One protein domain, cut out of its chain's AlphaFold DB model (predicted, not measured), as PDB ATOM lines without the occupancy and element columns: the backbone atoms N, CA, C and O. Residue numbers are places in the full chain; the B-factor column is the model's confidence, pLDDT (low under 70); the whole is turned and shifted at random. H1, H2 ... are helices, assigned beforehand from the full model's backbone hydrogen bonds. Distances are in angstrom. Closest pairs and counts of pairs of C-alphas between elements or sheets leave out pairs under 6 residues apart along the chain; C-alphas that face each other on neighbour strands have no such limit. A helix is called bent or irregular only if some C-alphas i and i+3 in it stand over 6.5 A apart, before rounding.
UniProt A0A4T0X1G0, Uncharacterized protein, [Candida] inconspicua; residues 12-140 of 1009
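What this domain is: This is residues 12 to 140 of the 1009 residues of an uncharacterized protein of [Candida] inconspicua (UniProt A0A4T0X1G0). The long helix H1 crosses one side of a three-helix bundle, H4, H5 and H7, which runs up and down with H5 at the core of the domain. The short helix H3 folds back beside H1, while H8 and H9 lie on the side of H5 away from H1. The printed part has 129 residues with nine named helices, H1 to H9 in order along the chain, and no named strand; its class is all helix. It is compact, with a radius of gyration of the C-alphas of 13.9 A, and rounded, spanning 36 by 31 by 27 A.

How they stand to each other: H1, residues 12 to 35, is the longest helix and touches H4, residues 69 to 84, at a steep tilt of 54 degrees, the same way; their closest C-alphas, those of Ile 22 and Ile 76, are 5.7 A apart. With residues 21 to 25 alone H1 touches H3, residues 57 to 64, at a shallow tilt of 21 degrees, opposite ways, closest at the C-alphas of Tyr 21 and Ile 59, 7.1 A. With residues 29 to 33 alone H1 touches H5, residues 88 to 104, at a steep tilt of 66 degrees, closest at the C-alphas of Leu 33 and Lys 90, 7.2 A. H5 is the hub, touching six other helices. H4, H5 and H7, residues 112 to 122, form an up and down bundle, in which each helix runs against the one before it. H4 and H5 are a helical hairpin at a shallow tilt of 13 degrees, closest at the C-alphas of Ser 84 and Leu 91, 5.7 A. H5 and H7 touch at a shallow tilt of 29 degrees, opposite ways, closest at the C-alphas of Met 98 and Pro 113, 5.8 A. H2, residues 49 to 55, only just touches H5, with 3 pairs of C-alphas within 8 A, and is about perpendicular to it at 74 degrees; the closest C-alphas are those of Gln 49 and Asn 100, 5.9 A. H8, residues 126 to 133, also only just touches H5, with 3 pairs within 8 A, closest at the C-alphas of Leu 88 and Ile 129, 7.3 A. H6, residues 106 to 109, touches H5 only at the corner, and H9, residues 136 to 139, only just touches H8, with 3 pairs within 8 A, and only at the corner. H1 is apart from H6, H7, H8 and H9. Every O i to N i+4 pair is within hydrogen-bond range in H2, H4 and H5, against 17 of 20 in H1, 5 of 7 in H7, 2 of 4 in H8 and 1 of 4 in H3, where 3 of 5 O i to N i+3 pairs are within range; H6 and H9 are too short for an i+4 pair.

Where its parts are: H1 begins at C-alpha 12 (-41.020, 43.805, 42.881) and measures 34.5 A, with a kink of 35 degrees near residue 20. It is irregular, but only just: C-alphas 17 and 20 are 6.9 A apart. H3 is irregular, with C-alphas 59 and 62 at 7.3 A, and H8 only just, with C-alphas 128 and 131 at 6.7 A. H4 measures 22.3 A, H5 24.4 A from C-alpha 88 (-51.660, 39.535, 15.583), and H7 16.5 A. H2, H3, H6, H8 and H9 are shorter, and H9 ends at C-alpha 139 (-58.164, 26.581, 19.086).

The domain as a whole: The two C-alphas farthest apart, those of Lys 12 and Gly 137, are 40.2 A apart. The printed part has no cut. The link from H1 to H2, residues 36 to 48, is long; the other links are tight. The mean pLDDT of the printed part is 81.9, with residues 12, 42 to 43 and 136 to 137 under 70.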
ATOM      1  N   LYS A  12     -42.391  43.591  43.374       65.94
ATOM      2  CA  LYS A  12     -41.020  43.805  42.881       65.94
ATOM      3  C   LYS A  12     -40.149  42.550  42.899       65.94
ATOM      4  O   LYS A  12     -39.193  42.473  42.134       65.94
ATOM      5  N   ASP A  13     -40.423  41.602  43.784       72.56
ATOM      6  CA  ASP A  13     -39.675  40.352  43.914       72.56
ATOM      7  C   ASP A  13     -40.278  39.246  43.031       72.56
ATOM      8  O   ASP A  13     -39.545  38.366  42.580       72.56
ATOM      9  N   LEU A  14     -41.573  39.351  42.694       73.19
ATOM     10  CA  LEU A  14     -42.200  38.582  41.616       73.19
ATOM     11  C   LEU A  14     -41.677  39.042  40.243       73.19
ATOM     12  O   LEU A  14     -41.211  38.213  39.469       73.19
ATOM     13  N   ILE A  15     -41.646  40.355  39.985       74.06
ATOM     14  CA  ILE A  15     -41.157  40.946  38.725       74.06
ATOM     15  C   ILE A  15     -39.698  40.548  38.439       74.06
ATOM     16  O   ILE A  15     -39.399  40.043  37.361       74.06
ATOM     17  N   LYS A  16     -38.785  40.676  39.417       79.19
ATOM     18  CA  LYS A  16     -37.381  40.222  39.266       79.19
ATOM     19  C   LYS A  16     -37.251  38.720  38.988       79.19
ATOM     20  O   LYS A  16     -36.240  38.282  38.444       79.19
ATOM     21  N   LEU A  17     -38.220  37.918  39.435       81.44
ATOM     22  CA  LEU A  17     -38.235  36.476  39.215       81.44
ATOM     23  C   LEU A  17     -38.753  36.127  37.814       81.44
ATOM     24  O   LEU A  17     -38.234  35.188  37.216       81.44
ATOM     25  N   THR A  18     -39.752  36.850  37.302       84.62
ATOM     26  CA  THR A  18     -40.367  36.595  35.991       84.62
ATOM     27  C   THR A  18     -39.560  37.187  34.837       84.62
ATOM     28  O   THR A  18     -39.420  36.527  33.812       84.62
ATOM     29  N   GLU A  19     -38.957  38.366  35.007       85.00
ATOM     30  CA  GLU A  19     -38.176  39.099  33.996       85.00
ATOM     31  C   GLU A  19     -37.191  38.243  33.158       85.00
ATOM     32  O   GLU A  19     -37.280  38.294  31.926       85.00
ATOM     33  N   PRO A  20     -36.314  37.388  33.736       85.81
ATOM     34  CA  PRO A  20     -35.403  36.549  32.946       85.81
ATOM     35  C   PRO A  20     -36.083  35.375  32.218       85.81
ATOM     36  O   PRO A  20     -35.481  34.803  31.311       85.81
ATOM     37  N   TYR A  21     -37.308  34.999  32.598       85.38
ATOM     38  CA  TYR A  21     -38.112  34.009  31.871       85.38
ATOM     39  C   TYR A  21     -38.924  34.679  30.768       85.38
ATOM     40  O   TYR A  21     -38.950  34.156  29.660       85.38
ATOM     41  N   ILE A  22     -39.488  35.867  31.031       87.12
ATOM     42  CA  ILE A  22     -40.134  36.716  30.022       87.12
ATOM     43  C   ILE A  22     -39.165  36.935  28.863       87.12
ATOM     44  O   ILE A  22     -39.513  36.599  27.745       87.12
ATOM     45  N   ALA A  23     -37.934  37.394  29.119       86.62
ATOM     46  CA  ALA A  23     -36.953  37.655  28.060       86.62
ATOM     47  C   ALA A  23     -36.609  36.418  27.203       86.62
ATOM     48  O   ALA A  23     -36.450  36.538  25.994       86.62
ATOM     49  N   LYS A  24     -36.518  35.225  27.807       86.06
ATOM     50  CA  LYS A  24     -36.248  33.974  27.075       86.06
ATOM     51  C   LYS A  24     -37.445  33.479  26.273       86.06
ATOM     52  O   LYS A  24     -37.264  32.940  25.189       86.06
ATOM     53  N   PHE A  25     -38.645  33.649  26.820       86.56
ATOM     54  CA  PHE A  25     -39.891  33.269  26.167       86.56
ATOM     55  C   PHE A  25     -40.222  34.232  25.015       86.56
ATOM     56  O   PHE A  25     -40.629  33.770  23.959       86.56
ATOM     57  N   ASP A  26     -39.975  35.540  25.188       85.81
ATOM     58  CA  ASP A  26     -40.030  36.554  24.119       85.81
ATOM     59  C   ASP A  26     -39.071  36.159  22.982       85.81
ATOM     60  O   ASP A  26     -39.505  36.071  21.842       85.81
ATOM     61  N   GLN A  27     -37.803  35.845  23.291       87.94
ATOM     62  CA  GLN A  27     -36.806  35.484  22.273       87.94
ATOM     63  C   GLN A  27     -37.178  34.211  21.503       87.94
ATOM     64  O   GLN A  27     -37.274  34.278  20.287       87.94
ATOM     65  N   LYS A  28     -37.448  33.077  22.174       85.19
ATOM     66  CA  LYS A  28     -37.801  31.823  21.472       85.19
ATOM     67  C   LYS A  28     -39.111  31.951  20.682       85.19
ATOM     68  O   LYS A  28     -39.282  31.275  19.678       85.19
ATOM     69  N   LEU A  29     -40.018  32.839  21.093       85.50
ATOM     70  CA  LEU A  29     -41.213  33.165  20.317       85.50
ATOM     71  C   LEU A  29     -40.887  33.976  19.049       85.50
ATOM     72  O   LEU A  29     -41.437  33.660  18.003       85.50
ATOM     73  N   GLU A  30     -39.995  34.970  19.112       86.62
ATOM     74  CA  GLU A  30     -39.504  35.682  17.913       86.62
ATOM     75  C   GLU A  30     -38.716  34.744  16.981       86.62
ATOM     76  O   GLU A  30     -38.940  34.762  15.776       86.62
ATOM     77  N   ASP A  31     -37.847  33.884  17.527       85.38
ATOM     78  CA  ASP A  31     -37.059  32.912  16.752       85.38
ATOM     79  C   ASP A  31     -37.977  32.006  15.905       85.38
ATOM     80  O   ASP A  31     -37.725  31.792  14.722       85.38
ATOM     81  N   ILE A  32     -39.083  31.534  16.494       81.19
ATOM     82  CA  ILE A  32     -40.094  30.700  15.826       81.19
ATOM     83  C   ILE A  32     -40.936  31.503  14.823       81.19
ATOM     84  O   ILE A  32     -41.238  31.003  13.744       81.19
ATOM     85  N   LEU A  33     -41.312  32.746  15.142       82.94
ATOM     86  CA  LEU A  33     -42.052  33.604  14.206       82.94
ATOM     87  C   LEU A  33     -41.227  33.939  12.953       82.94
ATOM     88  O   LEU A  33     -41.807  34.118  11.887       82.94
ATOM     89  N   LEU A  34     -39.896  33.988  13.075       84.19
ATOM     90  CA  LEU A  34     -38.960  34.155  11.960       84.19
ATOM     91  C   LEU A  34     -38.724  32.850  11.183       84.19
ATOM     92  O   LEU A  34     -38.613  32.881   9.961       84.19
ATOM     93  N   GLU A  35     -38.664  31.700  11.861       82.25
ATOM     94  CA  GLU A  35     -38.561  30.381  11.214       82.25
ATOM     95  C   GLU A  35     -39.815  30.042  10.386       82.25
ATOM     96  O   GLU A  35     -39.725  29.410   9.333       82.25
ATOM     97  N   PHE A  36     -40.977  30.530  10.825       79.56
ATOM     98  CA  PHE A  36     -42.282  30.299  10.212       79.56
ATOM     99  C   PHE A  36     -42.958  31.617   9.774       79.56
ATOM    100  O   PHE A  36     -44.151  31.815  10.017       79.56
ATOM    101  N   GLU A  37     -42.216  32.529   9.129       73.75
ATOM    102  CA  GLU A  37     -42.725  33.851   8.691       73.75
ATOM    103  C   GLU A  37     -43.889  33.734   7.677       73.75
ATOM    104  O   GLU A  37     -44.873  34.466   7.773       73.75
ATOM    105  N   ASP A  38     -43.831  32.753   6.766       75.06
ATOM    106  CA  ASP A  38     -44.881  32.460   5.769       75.06
ATOM    107  C   ASP A  38     -46.084  31.656   6.325       75.06
ATOM    108  O   ASP A  38     -47.038  31.369   5.592       75.06
ATOM    109  N   TYR A  39     -46.072  31.236   7.597       76.56
ATOM    110  CA  TYR A  39     -47.123  30.374   8.152       76.56
ATOM    111  C   TYR A  39     -48.404  31.162   8.461       76.56
ATOM    112  O   TYR A  39     -48.391  32.144   9.201       76.56
ATOM    113  N   ASP A  40     -49.563  30.707   7.968       74.31
ATOM    114  CA  ASP A  40     -50.834  31.368   8.287       74.31
ATOM    115  C   ASP A  40     -51.381  30.938   9.661       74.31
ATOM    116  O   ASP A  40     -52.290  30.107   9.798       74.31
ATOM    117  N   TYR A  41     -50.859  31.612  10.687       72.69
ATOM    118  CA  TYR A  41     -51.292  31.562  12.086       72.69
ATOM    119  C   TYR A  41     -52.781  31.865  12.322       72.69
ATOM    120  O   TYR A  41     -53.196  31.907  13.482       72.69
ATOM    121  N   THR A  42     -53.614  32.121  11.307       69.25
ATOM    122  CA  THR A  42     -55.068  32.271  11.473       69.25
ATOM    123  C   THR A  42     -55.829  30.940  11.409       69.25
ATOM    124  O   THR A  42     -56.833  30.796  12.119       69.25
ATOM    125  N   TYR A  43     -55.342  29.952  10.648       69.56
ATOM    126  CA  TYR A  43     -56.062  28.695  10.383       69.56
ATOM    127  C   TYR A  43     -55.809  27.591  11.411       69.56
ATOM    128  O   TYR A  43     -56.760  26.933  11.835       69.56
ATOM    129  N   GLN A  44     -54.558  27.400  11.829       71.62
ATOM    130  CA  GLN A  44     -54.131  26.310  12.708       71.62
ATOM    131  C   GLN A  44     -53.140  26.838  13.763       71.62
ATOM    132  O   GLN A  44     -52.529  27.892  13.579       71.62
ATOM    133  N   ALA A  45     -53.037  26.148  14.900       74.00
ATOM    134  CA  ALA A  45     -51.995  26.407  15.890       74.00
ATOM    135  C   ALA A  45     -50.658  25.845  15.381       74.00
ATOM    136  O   ALA A  45     -50.621  24.690  14.956       74.00
ATOM    137  N   LEU A  46     -49.585  26.644  15.438       72.25
ATOM    138  CA  LEU A  46     -48.279  26.265  14.882       72.25
ATOM    139  C   LEU A  46     -47.717  24.984  15.520       72.25
ATOM    140  O   LEU A  46     -47.260  24.099  14.808       72.25
ATOM    141  N   LEU A  47     -47.763  24.901  16.854       76.19
ATOM    142  CA  LEU A  47     -47.143  23.831  17.635       76.19
ATOM    143  C   LEU A  47     -48.198  22.889  18.217       76.19
ATOM    144  O   LEU A  47     -49.138  23.315  18.904       76.19
ATOM    145  N   THR A  48     -47.997  21.591  18.009       81.25
ATOM    146  CA  THR A  48     -48.697  20.537  18.746       81.25
ATOM    147  C   THR A  48     -48.292  20.540  20.226       81.25
ATOM    148  O   THR A  48     -47.371  21.237  20.658       81.25
ATOM    149  N   GLN A  49     -48.986  19.736  21.035       80.50
ATOM    150  CA  GLN A  49     -48.657  19.584  22.455       80.50
ATOM    151  C   GLN A  49     -47.231  19.038  22.663       80.50
ATOM    152  O   GLN A  49     -46.550  19.485  23.579       80.50
ATOM    153  N   ALA A  50     -46.769  18.123  21.801       80.25
ATOM    154  CA  ALA A  50     -45.448  17.504  21.920       80.25
ATOM    155  C   ALA A  50     -44.314  18.491  21.603       80.25
ATOM    156  O   ALA A  50     -43.393  18.639  22.399       80.25
ATOM    157  N   GLU A  51     -44.417  19.235  20.497       80.75
ATOM    158  CA  GLU A  51     -43.408  20.235  20.105       80.75
ATOM    159  C   GLU A  51     -43.348  21.390  21.122       80.75
ATOM    160  O   GLU A  51     -42.274  21.876  21.473       80.75
ATOM    161  N   PHE A  52     -44.496  21.784  21.692       85.19
ATOM    162  CA  PHE A  52     -44.533  22.720  22.817       85.19
ATOM    163  C   PHE A  52     -43.768  22.200  24.054       85.19
ATOM    164  O   PHE A  52     -43.071  22.968  24.727       85.19
ATOM    165  N   GLU A  53     -43.895  20.910  24.367       82.12
ATOM    166  CA  GLU A  53     -43.224  20.285  25.509       82.12
ATOM    167  C   GLU A  53     -41.727  20.048  25.270       82.12
ATOM    168  O   GLU A  53     -40.946  20.146  26.217       82.12
ATOM    169  N   GLU A  54     -41.300  19.842  24.026       84.12
ATOM    170  CA  GLU A  54     -39.880  19.802  23.672       84.12
ATOM    171  C   GLU A  54     -39.233  21.196  23.737       84.12
ATOM    172  O   GLU A  54     -38.175  21.355  24.347       84.12
ATOM    173  N   GLU A  55     -39.871  22.234  23.184       80.31
ATOM    174  CA  GLU A  55     -39.224  23.542  23.024       80.31
ATOM    175  C   GLU A  55     -39.407  24.518  24.197       80.31
ATOM    176  O   GLU A  55     -38.459  25.198  24.606       80.31
ATOM    177  N   PHE A  56     -40.616  24.624  24.758       81.94
ATOM    178  CA  PHE A  56     -40.945  25.671  25.739       81.94
ATOM    179  C   PHE A  56     -40.896  25.190  27.191       81.94
ATOM    180  O   PHE A  56     -40.525  25.968  28.083       81.94
ATOM    181  N   MET A  57     -41.200  23.919  27.471       82.06
ATOM    182  CA  MET A  57     -41.096  23.388  28.837       82.06
ATOM    183  C   MET A  57     -39.666  23.390  29.419       82.06
ATOM    184  O   MET A  57     -39.550  23.630  30.626       82.06
ATOM    185  N   PRO A  58     -38.561  23.273  28.650       85.25
ATOM    186  CA  PRO A  58     -37.214  23.531  29.174       85.25
ATOM    187  C   PRO A  58     -37.008  24.963  29.697       85.25
ATOM    188  O   PRO A  58     -36.225  25.175  30.630       85.25
ATOM    189  N   ILE A  59     -37.732  25.946  29.143       80.25
ATOM    190  CA  ILE A  59     -37.685  27.351  29.573       80.25
ATOM    191  C   ILE A  59     -38.475  27.529  30.878       80.25
ATOM    192  O   ILE A  59     -37.948  28.081  31.848       80.25
ATOM    193  N   ILE A  60     -39.725  27.049  30.931       82.06
ATOM    194  CA  ILE A  60     -40.657  27.341  32.039       82.06
ATOM    195  C   ILE A  60     -40.722  26.266  33.137       82.06
ATOM    196  O   ILE A  60     -41.146  26.567  34.253       82.06
ATOM    197  N   GLY A  61     -40.242  25.041  32.909       81.12
ATOM    198  CA  GLY A  61     -40.378  23.906  33.839       81.12
ATOM    199  C   GLY A  61     -39.723  24.101  35.216       81.12
ATOM    200  O   GLY A  61     -40.138  23.500  36.207       81.12
ATOM    201  N   LYS A  62     -38.750  25.017  35.340       80.69
ATOM    202  CA  LYS A  62     -38.179  25.430  36.643       80.69
ATOM    203  C   LYS A  62     -39.148  26.265  37.495       80.69
ATOM    204  O   LYS A  62     -38.970  26.350  38.710       80.69
ATOM    205  N   LEU A  63     -40.176  26.858  36.884       81.56
ATOM    206  CA  LEU A  63     -41.241  27.611  37.553       81.56
ATOM    207  C   LEU A  63     -42.352  26.686  38.065       81.56
ATOM    208  O   LEU A  63     -42.869  26.908  39.158       81.56
ATOM    209  N   PHE A  64     -42.646  25.602  37.338       81.62
ATOM    210  CA  PHE A  64     -43.650  24.591  37.706       81.62
ATOM    211  C   PHE A  64     -43.319  23.862  39.023       81.62
ATOM    212  O   PHE A  64     -44.208  23.309  39.662       81.62
ATOM    213  N   ARG A  65     -42.058  23.914  39.475       81.88
ATOM    214  CA  ARG A  65     -41.604  23.382  40.774       81.88
ATOM    215  C   ARG A  65     -41.820  24.340  41.962       81.88
ATOM    216  O   ARG A  65     -41.371  24.037  43.064       81.88
ATOM    217  N   ARG A  66     -42.450  25.508  41.768       80.19
ATOM    218  CA  ARG A  66     -42.711  26.506  42.827       80.19
ATOM    219  C   ARG A  66     -44.167  26.472  43.296       80.19
ATOM    220  O   ARG A  66     -45.076  26.280  42.497       80.19
ATOM    221  N   SER A  67     -44.394  26.756  44.581       74.88
ATOM    222  CA  SER A  67     -45.735  26.827  45.193       74.88
ATOM    223  C   SER A  67     -46.682  27.793  44.474       74.88
ATOM    224  O   SER A  67     -47.852  27.487  44.275       74.88
ATOM    225  N   ASN A  68     -46.162  28.942  44.038       83.38
ATOM    226  CA  ASN A  68     -46.924  30.020  43.406       83.38
ATOM    227  C   ASN A  68     -46.869  29.940  41.866       83.38
ATOM    228  O   ASN A  68     -46.873  30.967  41.188       83.38
ATOM    229  N   LYS A  69     -46.762  28.730  41.293       85.81
ATOM    230  CA  LYS A  69     -46.591  28.538  39.840       85.81
ATOM    231  C   LYS A  69     -47.692  29.194  38.995       85.81
ATOM    232  O   LYS A  69     -47.383  29.675  37.912       85.81
ATOM    233  N   TYR A  70     -48.929  29.283  39.502       87.56
ATOM    234  CA  TYR A  70     -50.013  30.000  38.819       87.56
ATOM    235  C   TYR A  70     -49.691  31.487  38.642       87.56
ATOM    236  O   TYR A  70     -49.629  31.961  37.513       87.56
ATOM    237  N   ASP A  71     -49.431  32.199  39.740       85.12
ATOM    238  CA  ASP A  71     -49.214  33.653  39.743       85.12
ATOM    239  C   ASP A  71     -47.987  34.043  38.904       85.12
ATOM    240  O   ASP A  71     -48.018  35.011  38.149       85.12
ATOM    241  N   ILE A  72     -46.919  33.240  38.988       86.12
ATOM    242  CA  ILE A  72     -45.669  33.447  38.244       86.12
ATOM    243  C   ILE A  72     -45.898  33.317  36.729       86.12
ATOM    244  O   ILE A  72     -45.446  34.170  35.971       86.12
ATOM    245  N   ILE A  73     -46.587  32.264  36.275       88.81
ATOM    246  CA  ILE A  73     -46.877  32.058  34.846       88.81
ATOM    247  C   ILE A  73     -47.919  33.072  34.351       88.81
ATOM    248  O   ILE A  73     -47.787  33.581  33.240       88.81
ATOM    249  N   TYR A  74     -48.913  33.416  35.176       90.38
ATOM    250  CA  TYR A  74     -49.898  34.450  34.865       90.38
ATOM    251  C   TYR A  74     -49.218  35.795  34.574       90.38
ATOM    252  O   TYR A  74     -49.444  36.359  33.509       90.38
ATOM    253  N   GLU A  75     -48.322  36.256  35.450       88.06
ATOM    254  CA  GLU A  75     -47.563  37.506  35.283       88.06
ATOM    255  C   GLU A  75     -46.665  37.497  34.028       88.06
ATOM    256  O   GLU A  75     -46.550  38.506  33.325       88.06
ATOM    257  N   ILE A  76     -46.054  36.346  33.706       88.44
ATOM    258  CA  ILE A  76     -45.246  36.163  32.488       88.44
ATOM    259  C   ILE A  76     -46.107  36.369  31.238       88.44
ATOM    260  O   ILE A  76     -45.768  37.202  30.395       88.44
ATOM    261  N   PHE A  77     -47.229  35.654  31.124       90.69
ATOM    262  CA  PHE A  77     -48.095  35.766  29.949       90.69
ATOM    263  C   PHE A  77     -48.804  37.116  29.873       90.69
ATOM    264  O   PHE A  77     -48.880  37.673  28.785       90.69
ATOM    265  N   ASP A  78     -49.243  37.691  30.994       89.56
ATOM    266  CA  ASP A  78     -49.866  39.020  31.032       89.56
ATOM    267  C   ASP A  78     -48.905  40.102  30.515       89.56
ATOM    268  O   ASP A  78     -49.292  40.965  29.724       89.56
ATOM    269  N   THR A  79     -47.619  39.998  30.875       88.00
ATOM    270  CA  THR A  79     -46.563  40.886  30.376       88.00
ATOM    271  C   THR A  79     -46.271  40.664  28.889       88.00
ATOM    272  O   THR A  79     -46.215  41.635  28.130       88.00
ATOM    273  N   LEU A  80     -46.094  39.412  28.449       88.06
ATOM    274  CA  LEU A  80     -45.816  39.072  27.043       88.06
ATOM    275  C   LEU A  80     -46.960  39.500  26.117       88.06
ATOM    276  O   LEU A  80     -46.724  40.104  25.071       88.06
ATOM    277  N   ILE A  81     -48.204  39.255  26.528       88.50
ATOM    278  CA  ILE A  81     -49.417  39.665  25.817       88.50
ATOM    279  C   ILE A  81     -49.504  41.188  25.756       88.50
ATOM    280  O   ILE A  81     -49.681  41.736  24.670       88.50
ATOM    281  N   SER A  82     -49.290  41.887  26.877       85.62
ATOM    282  CA  SER A  82     -49.300  43.358  26.923       85.62
ATOM    283  C   SER A  82     -48.250  43.998  26.007       85.62
ATOM    284  O   SER A  82     -48.514  45.046  25.415       85.62
ATOM    285  N   ARG A  83     -47.078  43.366  25.839       86.25
ATOM    286  CA  ARG A  83     -46.064  43.766  24.843       86.25
ATOM    287  C   ARG A  83     -46.514  43.468  23.411       86.25
ATOM    288  O   ARG A  83     -46.359  44.314  22.533       86.25
ATOM    289  N   SER A  84     -47.092  42.289  23.194       84.12
ATOM    290  CA  SER A  84     -47.421  41.747  21.868       84.12
ATOM    291  C   SER A  84     -48.742  42.257  21.284       84.12
ATOM    292  O   SER A  84     -49.041  41.959  20.138       84.12
ATOM    293  N   MET A  85     -49.504  43.094  22.000       81.06
ATOM    294  CA  MET A  85     -50.795  43.669  21.565       81.06
ATOM    295  C   MET A  85     -50.826  44.343  20.177       81.06
ATOM    296  O   MET A  85     -51.907  44.668  19.690       81.06
ATOM    297  N   ARG A  86     -49.680  44.627  19.549       80.88
ATOM    298  CA  ARG A  86     -49.605  45.218  18.198       80.88
ATOM    299  C   ARG A  86     -49.473  44.184  17.083       80.88
ATOM    300  O   ARG A  86     -49.781  44.515  15.942       80.88
ATOM    301  N   ASP A  87     -49.037  42.978  17.418       82.75
ATOM    302  CA  ASP A  87     -48.786  41.878  16.498       82.75
ATOM    303  C   ASP A  87     -49.878  40.816  16.674       82.75
ATOM    304  O   ASP A  87     -50.118  40.312  17.771       82.75
ATOM    305  N   LEU A  88     -50.578  40.511  15.583       81.31
ATOM    306  CA  LEU A  88     -51.660  39.535  15.583       81.31
ATOM    307  C   LEU A  88     -51.134  38.094  15.633       81.31
ATOM    308  O   LEU A  88     -51.729  37.267  16.316       81.31
ATOM    309  N   HIS A  89     -50.031  37.801  14.947       81.69
ATOM    310  CA  HIS A  89     -49.472  36.456  14.825       81.69
ATOM    311  C   HIS A  89     -48.797  36.058  16.138       81.69
ATOM    312  O   HIS A  89     -49.162  35.044  16.734       81.69
ATOM    313  N   LYS A  90     -47.950  36.937  16.688       85.81
ATOM    314  CA  LYS A  90     -47.322  36.745  18.003       85.81
ATOM    315  C   LYS A  90     -48.341  36.574  19.131       85.81
ATOM    316  O   LYS A  90     -48.165  35.726  20.006       85.81
ATOM    317  N   LEU A  91     -49.431  37.346  19.114       86.25
ATOM    318  CA  LEU A  91     -50.491  37.240  20.119       86.25
ATOM    319  C   LEU A  91     -51.365  35.986  19.932       86.25
ATOM    320  O   LEU A  91     -51.798  35.405  20.926       86.25
ATOM    321  N   LEU A  92     -51.576  35.510  18.702       86.06
ATOM    322  CA  LEU A  92     -52.215  34.212  18.459       86.06
ATOM    323  C   LEU A  92     -51.337  33.051  18.951       86.06
ATOM    324  O   LEU A  92     -51.835  32.216  19.703       86.06
ATOM    325  N   CYS A  93     -50.032  33.063  18.664       85.56
ATOM    326  CA  CYS A  93     -49.080  32.094  19.216       85.56
ATOM    327  C   CYS A  93     -49.073  32.094  20.749       85.56
ATOM    328  O   CYS A  93     -49.121  31.032  21.358       85.56
ATOM    329  N   LEU A  94     -49.083  33.264  21.402       88.69
ATOM    330  CA  LEU A  94     -49.188  33.342  22.866       88.69
ATOM    331  C   LEU A  94     -50.476  32.700  23.401       88.69
ATOM    332  O   LEU A  94     -50.439  32.072  24.457       88.69
ATOM    333  N   ILE A  95     -51.596  32.814  22.683       88.44
ATOM    334  CA  ILE A  95     -52.863  32.173  23.058       88.44
ATOM    335  C   ILE A  95     -52.785  30.649  22.870       88.44
ATOM    336  O   ILE A  95     -53.179  29.920  23.780       88.44
ATOM    337  N   ASP A  96     -52.232  30.161  21.759       86.75
ATOM    338  CA  ASP A  96     -52.039  28.723  21.521       86.75
ATOM    339  C   ASP A  96     -51.077  28.106  22.568       86.75
ATOM    340  O   ASP A  96     -51.378  27.068  23.165       86.75
ATOM    341  N   LEU A  97     -49.987  28.802  22.916       87.94
ATOM    342  CA  LEU A  97     -49.052  28.425  23.989       87.94
ATOM    343  C   LEU A  97     -49.726  28.409  25.376       87.94
ATOM    344  O   LEU A  97     -49.505  27.488  26.165       87.94
ATOM    345  N   MET A  98     -50.596  29.380  25.682       89.88
ATOM    346  CA  MET A  98     -51.408  29.360  26.909       89.88
ATOM    347  C   MET A  98     -52.371  28.168  26.957       89.88
ATOM    348  O   MET A  98     -52.596  27.608  28.034       89.88
ATOM    349  N   ILE A  99     -52.955  27.786  25.818       89.00
ATOM    350  CA  ILE A  99     -53.822  26.610  25.726       89.00
ATOM    351  C   ILE A  99     -53.002  25.343  25.999       89.00
ATOM    352  O   ILE A  99     -53.427  24.547  26.836       89.00
ATOM    353  N   ASN A 100     -51.822  25.183  25.392       87.94
ATOM    354  CA  ASN A 100     -50.964  24.009  25.602       87.94
ATOM    355  C   ASN A 100     -50.433  23.914  27.050       87.94
ATOM    356  O   ASN A 100     -50.418  22.826  27.625       87.94
ATOM    357  N   ILE A 101     -50.151  25.039  27.724       87.81
ATOM    358  CA  ILE A 101     -49.902  25.065  29.184       87.81
ATOM    359  C   ILE A 101     -51.134  24.614  29.983       87.81
ATOM    360  O   ILE A 101     -51.011  23.872  30.958       87.81
ATOM    361  N   SER A 102     -52.336  25.037  29.576       88.00
ATOM    362  CA  SER A 102     -53.588  24.630  30.232       88.00
ATOM    363  C   SER A 102     -53.975  23.165  29.988       88.00
ATOM    364  O   SER A 102     -54.826  22.649  30.715       88.00
ATOM    365  N   ARG A 103     -53.351  22.515  28.993       86.06
ATOM    366  CA  ARG A 103     -53.402  21.068  28.731       86.06
ATOM    367  C   ARG A 103     -52.337  20.305  29.530       86.06
ATOM    368  O   ARG A 103     -52.674  19.269  30.077       86.06
ATOM    369  N   HIS A 104     -51.118  20.841  29.651       84.31
ATOM    370  CA  HIS A 104     -49.991  20.196  30.346       84.31
ATOM    371  C   HIS A 104     -50.157  20.110  31.877       84.31
ATOM    372  O   HIS A 104     -49.742  19.145  32.501       84.31
ATOM    373  N   ASP A 105     -50.763  21.118  32.512       82.88
ATOM    374  CA  ASP A 105     -51.211  21.015  33.910       82.88
ATOM    375  C   ASP A 105     -52.611  21.644  34.044       82.88
ATOM    376  O   ASP A 105     -52.763  22.832  34.372       82.88
ATOM    377  N   PRO A 106     -53.671  20.854  33.785       83.31
ATOM    378  CA  PRO A 106     -55.047  21.324  33.852       83.31
ATOM    379  C   PRO A 106     -55.526  21.493  35.300       83.31
ATOM    380  O   PRO A 106     -56.534  22.165  35.534       83.31
ATOM    381  N   THR A 107     -54.819  20.933  36.289       81.81
ATOM    382  CA  THR A 107     -55.175  21.085  37.709       81.81
ATOM    383  C   THR A 107     -54.989  22.532  38.167       81.81
ATOM    384  O   THR A 107     -55.817  23.062  38.912       81.81
ATOM    385  N   VAL A 108     -53.951  23.205  37.653       83.12
ATOM    386  CA  VAL A 108     -53.615  24.589  38.004       83.12
ATOM    387  C   VAL A 108     -53.946  25.580  36.885       83.12
ATOM    388  O   VAL A 108     -54.543  26.624  37.159       83.12
ATOM    389  N   PHE A 109     -53.637  25.279  35.620       87.69
ATOM    390  CA  PHE A 109     -53.696  26.272  34.536       87.69
ATOM    391  C   PHE A 109     -54.964  26.235  33.669       87.69
ATOM    392  O   PHE A 109     -55.140  27.114  32.830       87.69
ATOM    393  N   LYS A 110     -55.937  25.347  33.919       85.38
ATOM    394  CA  LYS A 110     -57.244  25.311  33.208       85.38
ATOM    395  C   LYS A 110     -58.042  26.628  33.237       85.38
ATOM    396  O   LYS A 110     -58.968  26.820  32.452       85.38
ATOM    397  N   LYS A 111     -57.714  27.555  34.146       87.25
ATOM    398  CA  LYS A 111     -58.299  28.911  34.204       87.25
ATOM    399  C   LYS A 111     -57.472  29.972  33.464       87.25
ATOM    400  O   LYS A 111     -58.043  31.001  33.107       87.25
ATOM    401  N   LEU A 112     -56.184  29.723  33.209       87.50
ATOM    402  CA  LEU A 112     -55.210  30.694  32.700       87.50
ATOM    403  C   LEU A 112     -55.639  31.329  31.356       87.50
ATOM    404  O   LEU A 112     -55.729  32.558  31.326       87.50
ATOM    405  N   PRO A 113     -56.027  30.579  30.295       89.62
ATOM    406  CA  PRO A 113     -56.464  31.187  29.031       89.62
ATOM    407  C   PRO A 113     -57.668  32.117  29.213       89.62
ATOM    408  O   PRO A 113     -57.674  33.246  28.735       89.62
ATOM    409  N   ASN A 114     -58.666  31.695  29.995       86.69
ATOM    410  CA  ASN A 114     -59.850  32.511  30.268       86.69
ATOM    411  C   ASN A 114     -59.564  33.741  31.156       86.69
ATOM    412  O   ASN A 114     -60.327  34.699  31.095       86.69
ATOM    413  N   ALA A 115     -58.506  33.716  31.974       86.06
ATOM    414  CA  ALA A 115     -58.163  34.776  32.927       86.06
ATOM    415  C   ALA A 115     -57.245  35.876  32.355       86.06
ATOM    416  O   ALA A 115     -57.106  36.928  32.986       86.06
ATOM    417  N   ILE A 116     -56.624  35.652  31.189       84.44
ATOM    418  CA  ILE A 116     -55.949  36.715  30.419       84.44
ATOM    419  C   ILE A 116     -56.781  37.119  29.197       84.44
ATOM    420  O   ILE A 116     -56.865  38.310  28.912       84.44
ATOM    421  N   MET A 117     -57.529  36.207  28.554       83.75
ATOM    422  CA  MET A 117     -58.479  36.619  27.505       83.75
ATOM    423  C   MET A 117     -59.542  37.604  28.011       83.75
ATOM    424  O   MET A 117     -59.971  38.452  27.237       83.75
ATOM    425  N   SER A 118     -59.913  37.573  29.298       84.19
ATOM    426  CA  SER A 118     -60.783  38.597  29.895       84.19
ATOM    427  C   SER A 118     -60.143  39.991  29.936       84.19
ATOM    428  O   SER A 118     -60.848  40.970  29.736       84.19
ATOM    429  N   LYS A 119     -58.821  40.093  30.147       81.69
ATOM    430  CA  LYS A 119     -58.075  41.361  30.055       81.69
ATOM    431  C   LYS A 119     -57.871  41.789  28.605       81.69
ATOM    432  O   LYS A 119     -58.032  42.961  28.281       81.69
ATOM    433  N   ILE A 120     -57.552  40.842  27.715       82.06
ATOM    434  CA  ILE A 120     -57.430  41.127  26.278       82.06
ATOM    435  C   ILE A 120     -58.759  41.670  25.742       82.06
ATOM    436  O   ILE A 120     -58.726  42.619  24.968       82.06
ATOM    437  N   ALA A 121     -59.905  41.144  26.193       80.38
ATOM    438  CA  ALA A 121     -61.235  41.593  25.778       80.38
ATOM    439  C   ALA A 121     -61.505  43.090  26.002       80.38
ATOM    440  O   ALA A 121     -62.195  43.707  25.194       80.38
ATOM    441  N   GLU A 122     -60.928  43.690  27.046       80.06
ATOM    442  CA  GLU A 122     -61.024  45.132  27.318       80.06
ATOM    443  C   GLU A 122     -60.176  45.974  26.337       80.06
ATOM    444  O   GLU A 122     -60.414  47.170  26.160       80.06
ATOM    445  N   HIS A 123     -59.196  45.362  25.664       76.25
ATOM    446  CA  HIS A 123     -58.277  46.027  24.745       76.25
ATOM    447  C   HIS A 123     -58.863  46.109  23.316       76.25
ATOM    448  O   HIS A 123     -59.391  45.121  22.798       76.25
ATOM    449  N   PRO A 124     -58.729  47.241  22.587       72.94
ATOM    450  CA  PRO A 124     -59.380  47.454  21.285       72.94
ATOM    451  C   PRO A 124     -58.970  46.486  20.163       72.94
ATOM    452  O   PRO A 124     -59.604  46.499  19.104       72.94
ATOM    453  N   VAL A 125     -57.943  45.662  20.391       76.25
ATOM    454  CA  VAL A 125     -57.419  44.641  19.473       76.25
ATOM    455  C   VAL A 125     -58.216  43.330  19.550       76.25
ATOM    456  O   VAL A 125     -58.254  42.605  18.558       76.25
ATOM    457  N   PHE A 126     -58.922  43.050  20.657       79.00
ATOM    458  CA  PHE A 126     -59.679  41.802  20.832       79.00
ATOM    459  C   PHE A 126     -60.626  41.459  19.673       79.00
ATOM    460  O   PHE A 126     -60.548  40.322  19.224       79.00
ATOM    461  N   PRO A 127     -61.410  42.380  19.074       77.00
ATOM    462  CA  PRO A 127     -62.282  42.035  17.944       77.00
ATOM    463  C   PRO A 127     -61.558  41.550  16.672       77.00
ATOM    464  O   PRO A 127     -62.199  40.987  15.786       77.00
ATOM    465  N   LYS A 128     -60.231  41.745  16.557       77.50
ATOM    466  CA  LYS A 128     -59.408  41.110  15.507       77.50
ATOM    467  C   LYS A 128     -59.054  39.655  15.835       77.50
ATOM    468  O   LYS A 128     -58.841  38.866  14.930       77.50
ATOM    469  N   ILE A 129     -58.969  39.321  17.120       77.88
ATOM    470  CA  ILE A 129     -58.525  38.027  17.661       77.88
ATOM    471  C   ILE A 129     -59.722  37.114  17.975       77.88
ATOM    472  O   ILE A 129     -59.636  35.895  17.852       77.88
ATOM    473  N   GLU A 130     -60.857  37.711  18.331       80.31
ATOM    474  CA  GLU A 130     -62.121  37.085  18.721       80.31
ATOM    475  C   GLU A 130     -62.593  36.003  17.737       80.31
ATOM    476  O   GLU A 130     -63.034  34.925  18.144       80.31
ATOM    477  N   GLN A 131     -62.449  36.264  16.435       74.88
ATOM    478  CA  GLN A 131     -62.854  35.342  15.372       74.88
ATOM    479  C   GLN A 131     -62.013  34.056  15.363       74.88
ATOM    480  O   GLN A 131     -62.547  32.984  15.082       74.88
ATOM    481  N   TYR A 132     -60.731  34.149  15.727       79.81
ATOM    482  CA  TYR A 132     -59.821  33.008  15.836       79.81
ATOM    483  C   TYR A 132     -59.981  32.299  17.188       79.81
ATOM    484  O   TYR A 132     -60.085  31.077  17.229       79.81
ATOM    485  N   VAL A 133     -60.105  33.059  18.283       79.06
ATOM    486  CA  VAL A 133     -60.305  32.546  19.654       79.06
ATOM    487  C   VAL A 133     -61.589  31.727  19.799       79.06
ATOM    488  O   VAL A 133     -61.589  30.691  20.461       79.06
ATOM    489  N   TYR A 134     -62.686  32.136  19.156       79.75
ATOM    490  CA  TYR A 134     -63.937  31.368  19.164       79.75
ATOM    491  C   TYR A 134     -64.073  30.369  18.000       79.75
ATOM    492  O   TYR A 134     -65.129  29.741  17.867       79.75
ATOM    493  N   ASN A 135     -63.031  30.165  17.185       77.25
ATOM    494  CA  ASN A 135     -62.996  29.083  16.202       77.25
ATOM    495  C   ASN A 135     -62.584  27.763  16.880       77.25
ATOM    496  O   ASN A 135     -61.400  27.480  17.071       77.25
ATOM    497  N   MET A 136     -63.574  26.931  17.218       64.50
ATOM    498  CA  MET A 136     -63.346  25.622  17.849       64.50
ATOM    499  C   MET A 136     -62.479  24.685  16.996       64.50
ATOM    500  O   MET A 136     -61.710  23.920  17.571       64.50
ATOM    501  N   GLY A 137     -62.556  24.779  15.662       63.69
ATOM    502  CA  GLY A 137     -61.748  23.968  14.744       63.69
ATOM    503  C   GLY A 137     -60.267  24.361  14.693       63.69
ATOM    504  O   GLY A 137     -59.462  23.567  14.227       63.69
ATOM    505  N   ARG A 138     -59.908  25.553  15.197       73.75
ATOM    506  CA  ARG A 138     -58.521  26.037  15.298       73.75
ATOM    507  C   ARG A 138     -57.975  25.917  16.720       73.75
ATOM    508  O   ARG A 138     -56.931  25.319  16.926       73.75
ATOM    509  N   MET A 139     -58.681  26.475  17.709       71.31
ATOM    510  CA  MET A 139     -58.164  26.581  19.086       71.31
ATOM    511  C   MET A 139     -58.287  25.273  19.881       71.31
ATOM    512  O   MET A 139     -57.505  25.014  20.796       71.31
ATOM    513  N   ASN A 140     -59.321  24.467  19.592       72.38
ATOM    514  CA  ASN A 140     -59.697  23.286  20.379       72.38
ATOM    515  C   ASN A 140     -59.690  23.548  21.913       72.38
ATOM    516  O   ASN A 140     -59.164  22.772  22.715       72.38
TER     517      ASN A 140